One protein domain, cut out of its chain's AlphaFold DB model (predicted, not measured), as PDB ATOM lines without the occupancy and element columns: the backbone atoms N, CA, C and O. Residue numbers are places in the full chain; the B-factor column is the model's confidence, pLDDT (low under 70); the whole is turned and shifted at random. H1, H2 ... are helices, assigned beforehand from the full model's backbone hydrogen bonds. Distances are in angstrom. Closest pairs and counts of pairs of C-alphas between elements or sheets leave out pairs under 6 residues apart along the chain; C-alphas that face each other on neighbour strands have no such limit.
ATOM      1  N   VAL A  25     165.738 224.496 381.443       76.81
ATOM      2  CA  VAL A  25     164.604 225.322 380.990       76.81
ATOM      3  C   VAL A  25     164.514 226.616 381.796       76.81
ATOM      4  O   VAL A  25     164.301 227.691 381.245       76.81
ATOM      5  N   ASN A  26     164.715 226.544 383.114       80.50
ATOM      6  CA  ASN A  26     164.705 227.750 383.933       80.50
ATOM      7  C   ASN A  26     165.947 228.617 383.680       80.50
ATOM      8  O   ASN A  26     165.835 229.838 383.700       80.50
ATOM      9  N   LEU A  27     167.104 228.005 383.404       83.06
ATOM     10  CA  LEU A  27     168.300 228.733 382.982       83.06
ATOM     11  C   LEU A  27     168.061 229.498 381.673       83.06
ATOM     12  O   LEU A  27     168.332 230.696 381.608       83.06
ATOM     13  N   ASP A  28     167.514 228.814 380.672       84.25
ATOM     14  CA  ASP A  28     167.195 229.368 379.358       84.25
ATOM     15  C   ASP A  28     166.182 230.515 379.449       84.25
ATOM     16  O   ASP A  28     166.391 231.582 378.876       84.25
ATOM     17  N   LYS A  29     165.146 230.367 380.286       88.19
ATOM     18  CA  LYS A  29     164.184 231.439 380.571       88.19
ATOM     19  C   LYS A  29     164.855 232.693 381.134       88.19
ATOM     20  O   LYS A  29     164.525 233.803 380.714       88.19
ATOM     21  N   GLN A  30     165.767 232.543 382.099       87.56
ATOM     22  CA  GLN A  30     166.452 233.698 382.690       87.56
ATOM     23  C   GLN A  30     167.420 234.350 381.696       87.56
ATOM     24  O   GLN A  30     167.479 235.574 381.629       87.56
ATOM     25  N   LEU A  31     168.122 233.563 380.875       87.81
ATOM     26  CA  LEU A  31     168.971 234.086 379.797       87.81
ATOM     27  C   LEU A  31     168.147 234.839 378.745       87.81
ATOM     28  O   LEU A  31     168.481 235.973 378.412       87.81
ATOM     29  N   SER A  32     167.029 234.259 378.311       88.50
ATOM     30  CA  SER A  32     166.094 234.857 377.348       88.50
ATOM     31  C   SER A  32     165.405 236.115 377.880       88.50
ATOM     32  O   SER A  32     164.987 236.961 377.100       88.50
ATOM     33  N   THR A  33     165.300 236.260 379.203       88.38
ATOM     34  CA  THR A  33     164.802 237.487 379.844       88.38
ATOM     35  C   THR A  33     165.895 238.550 379.903       88.38
ATOM     36  O   THR A  33     165.666 239.703 379.554       88.38
ATOM     37  N   LEU A  34     167.098 238.174 380.345       86.75
ATOM     38  CA  LEU A  34     168.174 239.122 380.606       86.75
ATOM     39  C   LEU A  34     168.794 239.678 379.317       86.75
ATOM     40  O   LEU A  34     168.997 240.884 379.215       86.75
ATOM     41  N   ILE A  35     169.109 238.820 378.341       87.12
ATOM     42  CA  ILE A  35     169.884 239.205 377.150       87.12
ATOM     43  C   ILE A  35     169.220 240.338 376.348       87.12
ATOM     44  O   ILE A  35     169.916 241.316 376.063       87.12
ATOM     45  N   PRO A  36     167.914 240.279 376.010       89.56
ATOM     46  CA  PRO A  36     167.263 241.353 375.260       89.56
ATOM     47  C   PRO A  36     167.293 242.683 376.012       89.56
ATOM     48  O   PRO A  36     167.662 243.703 375.439       89.56
ATOM     49  N   ILE A  37     167.009 242.656 377.319       87.81
ATOM     50  CA  ILE A  37     167.000 243.858 378.160       87.81
ATOM     51  C   ILE A  37     168.392 244.495 378.197       87.81
ATOM     52  O   ILE A  37     168.517 245.713 378.070       87.81
ATOM     53  N   LEU A  38     169.449 243.690 378.340       83.31
ATOM     54  CA  LEU A  38     170.820 244.196 378.309       83.31
ATOM     55  C   LEU A  38     171.171 244.803 376.943       83.31
ATOM     56  O   LEU A  38     171.741 245.888 376.917       83.31
ATOM     57  N   ASN A  39     170.819 244.148 375.830       84.75
ATOM     58  CA  ASN A  39     171.078 244.665 374.478       84.75
ATOM     59  C   ASN A  39     170.392 246.012 374.233       84.75
ATOM     60  O   ASN A  39     171.051 246.970 373.839       84.75
ATOM     61  N   GLU A  40     169.099 246.109 374.536       87.38
ATOM     62  CA  GLU A  40     168.347 247.359 374.403       87.38
ATOM     63  C   GLU A  40     168.959 248.475 375.253       87.38
ATOM     64  O   GLU A  40     169.139 249.598 374.787       87.38
ATOM     65  N   THR A  41     169.353 248.151 376.487       83.50
ATOM     66  CA  THR A  41     169.983 249.116 377.394       83.50
ATOM     67  C   THR A  41     171.326 249.607 376.841       83.50
ATOM     68  O   THR A  41     171.614 250.802 376.887       83.50
ATOM     69  N   ILE A  42     172.145 248.713 376.275       80.62
ATOM     70  CA  ILE A  42     173.423 249.062 375.630       80.62
ATOM     71  C   ILE A  42     173.203 250.011 374.455       80.62
ATOM     72  O   ILE A  42     173.939 250.988 374.312       80.62
ATOM     73  N   ASP A  43     172.215 249.726 373.612       83.00
ATOM     74  CA  ASP A  43     171.927 250.548 372.441       83.00
ATOM     75  C   ASP A  43     171.429 251.939 372.842       83.00
ATOM     76  O   ASP A  43     171.849 252.938 372.256       83.00
ATOM     77  N   GLU A  44     170.614 252.027 373.894       82.94
ATOM     78  CA  GLU A  44     170.165 253.300 374.460       82.94
ATOM     79  C   GLU A  44     171.345 254.129 374.993       82.94
ATOM     80  O   GLU A  44     171.476 255.318 374.690       82.94
ATOM     81  N   ILE A  45     172.272 253.490 375.714       77.56
ATOM     82  CA  ILE A  45     173.496 254.134 376.209       77.56
ATOM     83  C   ILE A  45     174.351 254.648 375.043       77.56
ATOM     84  O   ILE A  45     174.803 255.794 375.075       77.56
ATOM     85  N   LYS A  46     174.552 253.838 373.993       77.06
ATOM     86  CA  LYS A  46     175.318 254.238 372.801       77.06
ATOM     87  C   LYS A  46     174.693 255.440 372.097       77.06
ATOM     88  O   LYS A  46     175.416 256.371 371.748       77.06
ATOM     89  N   LYS A  47     173.366 255.459 371.924       78.88
ATOM     90  CA  LYS A  47     172.647 256.604 371.335       78.88
ATOM     91  C   LYS A  47     172.878 257.881 372.139       78.88
ATOM     92  O   LYS A  47     173.189 258.924 371.568       78.88
ATOM     93  N   GLN A  48     172.778 257.800 373.466       75.31
ATOM     94  CA  GLN A  48     172.988 258.959 374.335       75.31
ATOM     95  C   GLN A  48     174.440 259.459 374.310       75.31
ATOM     96  O   GLN A  48     174.662 260.670 374.319       75.31
ATOM     97  N   GLN A  49     175.419 258.551 374.224       70.88
ATOM     98  CA  GLN A  49     176.840 258.893 374.068       70.88
ATOM     99  C   GLN A  49     177.161 259.532 372.710       70.88
ATOM    100  O   GLN A  49     178.067 260.353 372.621       70.88
ATOM    101  N   GLN A  50     176.432 259.180 371.649       69.25
ATOM    102  CA  GLN A  50     176.593 259.809 370.334       69.25
ATOM    103  C   GLN A  50     175.976 261.212 370.279       69.25
ATOM    104  O   GLN A  50     176.516 262.092 369.614       69.25
ATOM    105  N   GLN A  51     174.856 261.435 370.974       66.62
ATOM    106  CA  GLN A  51     174.146 262.720 370.968       66.62
ATOM    107  C   GLN A  51     174.774 263.768 371.888       66.62
ATOM    108  O   GLN A  51     174.785 264.955 371.569       66.62
ATOM    109  N   LYS A  52     175.284 263.350 373.047       58.22
ATOM    110  CA  LYS A  52     175.993 264.225 373.978       58.22
ATOM    111  C   LYS A  52     177.469 263.886 373.853       58.22
ATOM    112  O   LYS A  52     177.864 262.815 374.289       58.22
ATOM    113  N   ALA A  53     178.282 264.782 373.288       50.69
ATOM    114  CA  ALA A  53     179.747 264.671 373.234       50.69
ATOM    115  C   ALA A  53     180.381 264.750 374.644       50.69
ATOM    116  O   ALA A  53     181.226 265.592 374.932       50.69
ATOM    117  N   THR A  54     179.909 263.928 375.576       49.19
ATOM    118  CA  THR A  54     180.331 263.879 376.966       49.19
ATOM    119  C   THR A  54     181.245 262.681 377.115       49.19
ATOM    120  O   THR A  54     180.860 261.545 376.833       49.19
ATOM    121  N   ALA A  55     182.477 262.961 377.527       48.62
ATOM    122  CA  ALA A  55     183.510 261.973 377.758       48.62
ATOM    123  C   ALA A  55     182.978 260.798 378.598       48.62
ATOM    124  O   ALA A  55     182.587 260.969 379.748       48.62
ATOM    125  N   GLN A  56     182.969 259.615 377.982       55.25
ATOM    126  CA  GLN A  56     183.265 258.328 378.607       55.25
ATOM    127  C   GLN A  56     182.719 258.144 380.037       55.25
ATOM    128  O   GLN A  56     183.473 257.984 380.996       55.25
ATOM    129  N   ASN A  57     181.394 258.089 380.188       53.81
ATOM    130  CA  ASN A  57     180.804 257.540 381.408       53.81
ATOM    131  C   ASN A  57     181.015 256.021 381.413       53.81
ATOM    132  O   ASN A  57     180.171 255.253 380.954       53.81
ATOM    133  N   GLN A  58     182.178 255.591 381.896       57.75
ATOM    134  CA  GLN A  58     182.400 254.210 382.306       57.75
ATOM    135  C   GLN A  58     181.538 253.958 383.549       57.75
ATOM    136  O   GLN A  58     181.663 254.681 384.543       57.75
ATOM    137  N   PHE A  59     180.648 252.963 383.508       60.00
ATOM    138  CA  PHE A  59     179.865 252.597 384.686       60.00
ATOM    139  C   PHE A  59     180.800 252.004 385.737       60.00
ATOM    140  O   PHE A  59     181.431 250.964 385.524       60.00
ATOM    141  N   LYS A  60     180.872 252.671 386.891       55.62
ATOM    142  CA  LYS A  60     181.629 252.215 388.060       55.62
ATOM    143  C   LYS A  60     180.925 251.047 388.745       55.62
ATOM    144  O   LYS A  60     181.582 250.185 389.321       55.62
ATOM    145  N   GLU A  61     179.599 250.998 388.647       57.69
ATOM    146  CA  GLU A  61     178.772 249.972 389.274       57.69
ATOM    147  C   GLU A  61     177.704 249.437 388.318       57.69
ATOM    148  O   GLU A  61     177.157 250.156 387.484       57.69
ATOM    149  N   VAL A  62     177.358 248.160 388.473       62.03
ATOM    150  CA  VAL A  62     176.299 247.515 387.681       62.03
ATOM    151  C   VAL A  62     174.919 248.103 387.991       62.03
ATOM    152  O   VAL A  62     174.079 248.201 387.100       62.03
ATOM    153  N   SER A  63     174.710 248.591 389.215       63.28
ATOM    154  CA  SER A  63     173.526 249.357 389.624       63.28
ATOM    155  C   SER A  63     173.236 250.537 388.683       63.28
ATOM    156  O   SER A  63     172.076 250.801 388.362       63.28
ATOM    157  N   GLN A  64     174.287 251.199 388.183       69.44
ATOM    158  CA  GLN A  64     174.184 252.330 387.261       69.44
ATOM    159  C   GLN A  64     173.693 251.889 385.883       69.44
ATOM    160  O   GLN A  64     172.904 252.601 385.269       69.44
ATOM    161  N   PHE A  65     174.081 250.693 385.432       74.00
ATOM    162  CA  PHE A  65     173.601 250.120 384.177       74.00
ATOM    163  C   PHE A  65     172.086 249.872 384.222       74.00
ATOM    164  O   PHE A  65     171.353 250.314 383.342       74.00
ATOM    165  N   PHE A  66     171.585 249.267 385.305       76.38
ATOM    166  CA  PHE A  66     170.140 249.096 385.516       76.38
ATOM    167  C   PHE A  66     169.401 250.422 385.777       76.38
ATOM    168  O   PHE A  66     168.171 250.447 385.827       76.38
ATOM    169  N   GLY A  67     170.118 251.537 385.949       75.56
ATOM    170  CA  GLY A  67     169.547 252.883 386.000       75.56
ATOM    171  C   GLY A  67     168.953 253.351 384.668       75.56
ATOM    172  O   GLY A  67     168.058 254.187 384.677       75.56
ATOM    173  N   TYR A  68     169.396 252.777 383.546       76.00
ATOM    174  CA  TYR A  68     168.909 253.114 382.201       76.00
ATOM    175  C   TYR A  68     167.622 252.374 381.821       76.00
ATOM    176  O   TYR A  68     166.993 252.703 380.820       76.00
ATOM    177  N   ILE A  69     167.202 251.397 382.629       84.12
ATOM    178  CA  ILE A  69     165.936 250.691 382.445       84.12
ATOM    179  C   ILE A  69     164.865 251.456 383.223       84.12
ATOM    180  O   ILE A  69     164.804 251.389 384.452       84.12
ATOM    181  N   THR A  70     164.046 252.212 382.496       81.44
ATOM    182  CA  THR A  70     163.013 253.096 383.057       81.44
ATOM    183  C   THR A  70     161.765 252.338 383.508       81.44
ATOM    184  O   THR A  70     161.121 252.721 384.481       81.44
ATOM    185  N   GLU A  71     161.440 251.233 382.839       88.06
ATOM    186  CA  GLU A  71     160.324 250.360 383.196       88.06
ATOM    187  C   GLU A  71     160.652 249.539 384.455       88.06
ATOM    188  O   GLU A  71     161.493 248.635 384.420       88.06
ATOM    189  N   SER A  72     159.962 249.811 385.569       83.88
ATOM    190  CA  SER A  72     160.215 249.161 386.867       83.88
ATOM    191  C   SER A  72     160.128 247.633 386.796       83.88
ATOM    192  O   SER A  72     161.054 246.945 387.218       83.88
ATOM    193  N   ASN A  73     159.074 247.098 386.178       86.94
ATOM    194  CA  ASN A  73     158.857 245.650 386.061       86.94
ATOM    195  C   ASN A  73     159.967 244.963 385.250       86.94
ATOM    196  O   ASN A  73     160.416 243.859 385.575       86.94
ATOM    197  N   LYS A  74     160.431 245.629 384.189       87.69
ATOM    198  CA  LYS A  74     161.513 245.153 383.323       87.69
ATOM    199  C   LYS A  74     162.844 245.167 384.068       87.69
ATOM    200  O   LYS A  74     163.592 244.193 384.014       87.69
ATOM    201  N   LYS A  75     163.104 246.238 384.820       85.75
ATOM    202  CA  LYS A  75     164.285 246.379 385.673       85.75
ATOM    203  C   LYS A  75     164.339 245.294 386.745       85.75
ATOM    204  O   LYS A  75     165.362 244.631 386.873       85.75
ATOM    205  N   GLU A  76     163.244 245.077 387.469       86.25
ATOM    206  CA  GLU A  76     163.146 244.020 388.482       86.25
ATOM    207  C   GLU A  76     163.381 242.633 387.877       86.25
ATOM    208  O   GLU A  76     164.172 241.851 388.405       86.25
ATOM    209  N   SER A  77     162.764 242.354 386.725       86.94
ATOM    210  CA  SER A  77     162.940 241.084 386.010       86.94
ATOM    211  C   SER A  77     164.395 240.855 385.596       86.94
ATOM    212  O   SER A  77     164.914 239.748 385.731       86.94
ATOM    213  N   ALA A  78     165.075 241.901 385.129       85.19
ATOM    214  CA  ALA A  78     166.468 241.824 384.712       85.19
ATOM    215  C   ALA A  78     167.425 241.652 385.906       85.19
ATOM    216  O   ALA A  78     168.351 240.842 385.832       85.19
ATOM    217  N   ILE A  79     167.179 242.343 387.024       82.25
ATOM    218  CA  ILE A  79     167.943 242.159 388.268       82.25
ATOM    219  C   ILE A  79     167.772 240.725 388.776       82.25
ATOM    220  O   ILE A  79     168.764 240.037 389.011       82.25
ATOM    221  N   TYR A  80     166.534 240.233 388.857       84.50
ATOM    222  CA  TYR A  80     166.251 238.865 389.287       84.50
ATOM    223  C   TYR A  80     166.933 237.821 388.392       84.50
ATOM    224  O   TYR A  80     167.540 236.865 388.886       84.50
ATOM    225  N   ALA A  81     166.872 238.006 387.071       85.56
ATOM    226  CA  ALA A  81     167.528 237.115 386.123       85.56
ATOM    227  C   ALA A  81     169.053 237.119 386.305       85.56
ATOM    228  O   ALA A  81     169.672 236.052 386.320       85.56
ATOM    229  N   LEU A  82     169.666 238.291 386.509       83.12
ATOM    230  CA  LEU A  82     171.099 238.402 386.775       83.12
ATOM    231  C   LEU A  82     171.492 237.716 388.092       83.12
ATOM    232  O   LEU A  82     172.453 236.946 388.106       83.12
ATOM    233  N   GLU A  83     170.743 237.933 389.174       79.75
ATOM    234  CA  GLU A  83     170.972 237.269 390.465       79.75
ATOM    235  C   GLU A  83     170.879 235.745 390.343       79.75
ATOM    236  O   GLU A  83     171.733 235.015 390.861       79.75
ATOM    237  N   TYR A  84     169.875 235.251 389.615       81.69
ATOM    238  CA  TYR A  84     169.725 233.828 389.339       81.69
ATOM    239  C   TYR A  84     170.936 233.274 388.579       81.69
ATOM    240  O   TYR A  84     171.475 232.227 388.947       81.69
ATOM    241  N   LEU A  85     171.383 233.965 387.529       81.62
ATOM    242  CA  LEU A  85     172.506 233.526 386.703       81.62
ATOM    243  C   LEU A  85     173.831 233.572 387.466       81.62
ATOM    244  O   LEU A  85     174.607 232.622 387.363       81.62
ATOM    245  N   LEU A  86     174.064 234.598 388.289       77.31
ATOM    246  CA  LEU A  86     175.208 234.674 389.204       77.31
ATOM    247  C   LEU A  86     175.208 233.496 390.177       77.31
ATOM    248  O   LEU A  86     176.208 232.788 390.307       77.31
ATOM    249  N   PHE A  87     174.061 233.219 390.795       76.12
ATOM    250  CA  PHE A  87     173.910 232.084 391.692       76.12
ATOM    251  C   PHE A  87     174.216 230.749 390.987       76.12
ATOM    252  O   PHE A  87     174.956 229.917 391.524       76.12
ATOM    253  N   CYS A  88     173.688 230.547 389.773       75.56
ATOM    254  CA  CYS A  88     173.953 229.362 388.953       75.56
ATOM    255  C   CYS A  88     175.419 229.266 388.526       75.56
ATOM    256  O   CYS A  88     175.972 228.172 388.429       75.56
ATOM    257  N   PHE A  89     176.070 230.395 388.280       78.44
ATOM    258  CA  PHE A  89     177.472 230.437 387.899       78.44
ATOM    259  C   PHE A  89     178.402 230.069 389.061       78.44
ATOM    260  O   PHE A  89     179.372 229.325 388.883       78.44
ATOM    261  N   GLU A  90     178.091 230.543 390.266       75.12
ATOM    262  CA  GLU A  90     178.821 230.210 391.488       75.12
ATOM    263  C   GLU A  90     178.640 228.729 391.849       75.12
ATOM    264  O   GLU A  90     179.625 228.003 392.021       75.12
ATOM    265  N   ASN A  91     177.392 228.254 391.866       74.12
ATOM    266  CA  ASN A  91     177.017 226.985 392.498       74.12
ATOM    267  C   ASN A  91     176.702 225.843 391.514       74.12
ATOM    268  O   ASN A  91     176.604 224.689 391.928       74.12
ATOM    269  N   GLY A  92     176.527 226.138 390.225       71.00
ATOM    270  CA  GLY A  92     176.159 225.158 389.203       71.00
ATOM    271  C   GLY A  92     177.312 224.255 388.763       71.00
ATOM    272  O   GLY A  92     178.487 224.503 389.040       71.00
ATOM    273  N   CYS A  93     176.982 223.185 388.038       72.88
ATOM    274  CA  CYS A  93     177.977 222.280 387.464       72.88
ATOM    275  C   CYS A  93     178.683 222.904 386.243       72.88
ATOM    276  O   CYS A  93     178.271 223.939 385.718       72.88
ATOM    277  N   LYS A  94     179.750 222.256 385.751       75.31
ATOM    278  CA  LYS A  94     180.554 222.747 384.614       75.31
ATOM    279  C   LYS A  94     179.708 223.068 383.373       75.31
ATOM    280  O   LYS A  94     179.969 224.083 382.735       75.31
ATOM    281  N   VAL A  95     178.691 222.253 383.080       77.75
ATOM    282  CA  VAL A  95     177.779 222.438 381.936       77.75
ATOM    283  C   VAL A  95     176.983 223.736 382.072       77.75
ATOM    284  O   VAL A  95     177.025 224.568 381.174       77.75
ATOM    285  N   ILE A  96     176.341 223.967 383.222       77.44
ATOM    286  CA  ILE A  96     175.587 225.203 383.495       77.44
ATOM    287  C   ILE A  96     176.491 226.432 383.352       77.44
ATOM    288  O   ILE A  96     176.144 227.386 382.660       77.44
ATOM    289  N   LYS A  97     177.697 226.385 383.934       81.81
ATOM    290  CA  LYS A  97     178.673 227.480 383.811       81.81
ATOM    291  C   LYS A  97     179.079 227.728 382.355       81.81
ATOM    292  O   LYS A  97     179.281 228.877 381.974       81.81
ATOM    293  N   GLN A  98     179.227 226.674 381.547       79.25
ATOM    294  CA  GLN A  98     179.541 226.792 380.120       79.25
ATOM    295  C   GLN A  98     178.388 227.401 379.321       79.25
ATOM    296  O   GLN A  98     178.653 228.281 378.508       79.25
ATOM    297  N   VAL A  99     177.142 226.993 379.578       82.00
ATOM    298  CA  VAL A  99     175.954 227.566 378.924       82.00
ATOM    299  C   VAL A  99     175.861 229.060 379.220       82.00
ATOM    300  O   VAL A  99     175.845 229.861 378.293       82.00
ATOM    301  N   ILE A 100     175.928 229.448 380.496       82.19
ATOM    302  CA  ILE A 100     175.880 230.859 380.910       82.19
ATOM    303  C   ILE A 100     176.957 231.690 380.198       82.19
ATOM    304  O   ILE A 100     176.673 232.765 379.678       82.19
ATOM    305  N   ARG A 101     178.197 231.183 380.138       81.44
ATOM    306  CA  ARG A 101     179.292 231.868 379.432       81.44
ATOM    307  C   ARG A 101     179.007 232.001 377.952       81.44
ATOM    308  O   ARG A 101     179.229 233.072 377.413       81.44
ATOM    309  N   ARG A 102     178.569 230.921 377.300       83.56
ATOM    310  CA  ARG A 102     178.310 230.906 375.860       83.56
ATOM    311  C   ARG A 102     177.261 231.947 375.492       83.56
ATOM    312  O   ARG A 102     177.521 232.750 374.608       83.56
ATOM    313  N   GLU A 103     176.140 231.949 376.205       84.44
ATOM    314  CA  GLU A 103     174.999 232.815 375.896       84.44
ATOM    315  C   GLU A 103     175.265 234.282 376.231       84.44
ATOM    316  O   GLU A 103     174.848 235.171 375.496       84.44
ATOM    317  N   LEU A 104     176.015 234.568 377.298       82.44
ATOM    318  CA  LEU A 104     176.330 235.953 377.644       82.44
ATOM    319  C   LEU A 104     177.587 236.491 376.940       82.44
ATOM    320  O   LEU A 104     177.800 237.699 376.933       82.44
ATOM    321  N   LYS A 105     178.430 235.643 376.325       79.00
ATOM    322  CA  LYS A 105     179.666 236.072 375.633       79.00
ATOM    323  C   LYS A 105     179.438 237.170 374.586       79.00
ATOM    324  O   LYS A 105     180.221 238.116 374.596       79.00
ATOM    325  N   PRO A 106     178.407 237.111 373.722       77.12
ATOM    326  CA  PRO A 106     178.143 238.172 372.750       77.12
ATOM    327  C   PRO A 106     177.919 239.543 373.399       77.12
ATOM    328  O   PRO A 106     178.393 240.548 372.871       77.12
ATOM    329  N   LEU A 107     177.293 239.585 374.583       71.94
ATOM    330  CA  LEU A 107     177.072 240.832 375.318       71.94
ATOM    331  C   LEU A 107     178.381 241.490 375.748       71.94
ATOM    332  O   LEU A 107     178.424 242.714 375.834       71.94
ATOM    333  N   MET A 108     179.460 240.722 375.972       65.62
ATOM    334  CA  MET A 108     180.756 241.295 376.354       65.62
ATOM    335  C   MET A 108     181.248 242.320 375.353       65.62
ATOM    336  O   MET A 108     181.686 243.378 375.775       65.62
ATOM    337  N   TYR A 109     181.147 242.046 374.055       65.75
ATOM    338  CA  TYR A 109     181.611 242.994 373.045       65.75
ATOM    339  C   TYR A 109     180.836 244.318 373.104       65.75
ATOM    340  O   TYR A 109     181.391 245.372 372.812       65.75
ATOM    341  N   GLY A 110     179.569 244.277 373.532       62.94
ATOM    342  CA  GLY A 110     178.735 245.462 373.719       62.94
ATOM    343  C   GLY A 110     178.986 246.215 375.031       62.94
ATOM    344  O   GLY A 110     178.827 247.432 375.049       62.94
ATOM    345  N   VAL A 111     179.383 245.520 376.109       63.59
ATOM    346  CA  VAL A 111     179.530 246.105 377.461       63.59
ATOM    347  C   VAL A 111     180.957 246.195 377.990       63.59
ATOM    348  O   VAL A 111     181.152 246.764 379.060       63.59
ATOM    349  N   GLU A 112     181.962 245.640 377.311       62.62
ATOM    350  CA  GLU A 112     183.338 245.547 377.830       62.62
ATOM    351  C   GLU A 112     183.927 246.924 378.160       62.62
ATOM    352  O   GLU A 112     184.629 247.068 379.164       62.62
ATOM    353  N   HIS A 113     183.555 247.935 377.373       59.75
ATOM    354  CA  HIS A 113     183.919 249.338 377.578       59.75
ATOM    355  C   HIS A 113     182.955 250.103 378.499       59.75
ATOM    356  O   HIS A 113     183.246 251.238 378.870       59.75
ATOM    357  N   LEU A 114     181.811 249.505 378.849       57.59
ATOM    358  CA  LEU A 114     180.736 250.144 379.606       57.59
ATOM    359  C   LEU A 114     180.701 249.698 381.075       57.59
ATOM    360  O   LEU A 114     180.484 250.545 381.928       57.59
ATOM    361  N   ILE A 115     180.917 248.417 381.406       57.22
ATOM    362  CA  ILE A 115     180.594 247.857 382.739       57.22
ATOM    363  C   ILE A 115     181.805 247.173 383.377       57.22
ATOM    364  O   ILE A 115     182.318 246.201 382.823       57.22
ATOM    365  N   ASP A 116     182.229 247.594 384.576       54.28
ATOM    366  CA  ASP A 116     183.514 247.138 385.124       54.28
ATOM    367  C   ASP A 116     183.511 245.893 386.034       54.28
ATOM    368  O   ASP A 116     184.589 245.361 386.288       54.28
ATOM    369  N   PHE A 117     182.377 245.341 386.506       56.50
ATOM    370  CA  PHE A 117     182.499 244.306 387.559       56.50
ATOM    371  C   PHE A 117     181.579 243.073 387.505       56.50
ATOM    372  O   PHE A 117     182.093 241.969 387.324       56.50
ATOM    373  N   GLU A 118     180.253 243.164 387.665       60.50
ATOM    374  CA  GLU A 118     179.460 241.940 387.942       60.50
ATOM    375  C   GLU A 118     179.106 241.111 386.708       60.50
ATOM    376  O   GLU A 118     179.276 239.893 386.730       60.50
ATOM    377  N   LEU A 119     178.727 241.742 385.593       62.66
ATOM    378  CA  LEU A 119     178.588 241.028 384.318       62.66
ATOM    379  C   LEU A 119     179.930 240.419 383.887       62.66
ATOM    380  O   LEU A 119     179.980 239.260 383.489       62.66
ATOM    381  N   LYS A 120     181.054 241.122 384.085       64.06
ATOM    382  CA  LYS A 120     182.390 240.571 383.796       64.06
ATOM    383  C   LYS A 120     182.675 239.269 384.566       64.06
ATOM    384  O   LYS A 120     183.293 238.375 383.985       64.06
ATOM    385  N   LYS A 121     182.196 239.112 385.814       62.44
ATOM    386  CA  LYS A 121     182.355 237.869 386.609       62.44
ATOM    387  C   LYS A 121     181.683 236.662 385.958       62.44
ATOM    388  O   LYS A 121     182.218 235.557 386.026       62.44
ATOM    389  N   VAL A 122     180.523 236.871 385.345       58.59
ATOM    390  CA  VAL A 122     179.740 235.802 384.720       58.59
ATOM    391  C   VAL A 122     180.324 235.420 383.360       58.59
ATOM    392  O   VAL A 122     180.374 234.239 383.009       58.59
ATOM    393  N   ILE A 123     180.806 236.409 382.602       55.72
ATOM    394  CA  ILE A 123     181.124 236.204 381.191       55.72
ATOM    395  C   ILE A 123     182.612 235.928 380.910       55.72
ATOM    396  O   ILE A 123     182.918 235.233 379.943       55.72
ATOM    397  N   LYS A 124     183.558 236.356 381.765       57.34
ATOM    398  CA  LYS A 124     184.987 236.001 381.613       57.34
ATOM    399  C   LYS A 124     185.373 234.775 382.461       57.34
ATOM    400  O   LYS A 124     185.611 234.906 383.661       57.34
TER     401      LYS A 124
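What this domain is: This is residues 25 to 124 of the 136 residues of an uncharacterized protein of Proteus sp (UniProt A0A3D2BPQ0). The long helix H1 has H4 side by side with it and H3 crossing it steeply; short H5 packs on H3 and H4, short H2 on H1. Residues 50 to 55 stick out. The printed part has 100 residues with five named helices, H1 to H5 in order, all helix; it is compact, radius of gyration of the C-alphas 13.6 A, spanning 45 by 27 by 19 A.

Where its parts are: H1, residues 25 to 51, begins at C-alpha 25 (164.604, 225.322, 380.990) and is 39.9 A long. H3, 72 to 91, is 28.4 A; H4, 94 to 111, 24.5 A. H2 is 62 to 68; H5, 118 to 123, ends at C-alpha 123 (181.124, 236.204, 381.191).

How they stand to each other: H1 residues 27 to 37 touch H3, closest C-alphas Gln 30 and Ala 81, 5.0 A, at a steep tilt of 58 degrees. H1 residues 31 to 42 touch H4, closest C-alphas Ile 42 and Gly 110, 6.7 A, at a shallow 13 degrees. O i to N i+4 pairs are within hydrogen-bond range throughout H3, and in 21 of 23 in H1, 2 of 3 in H2, 9 of 14 in H4, 1 of 2 in H5.

The domain as a whole: The printed part has no cut and no long link. pLDDT is under 70 in residues 50 to 64 and 108 to 124.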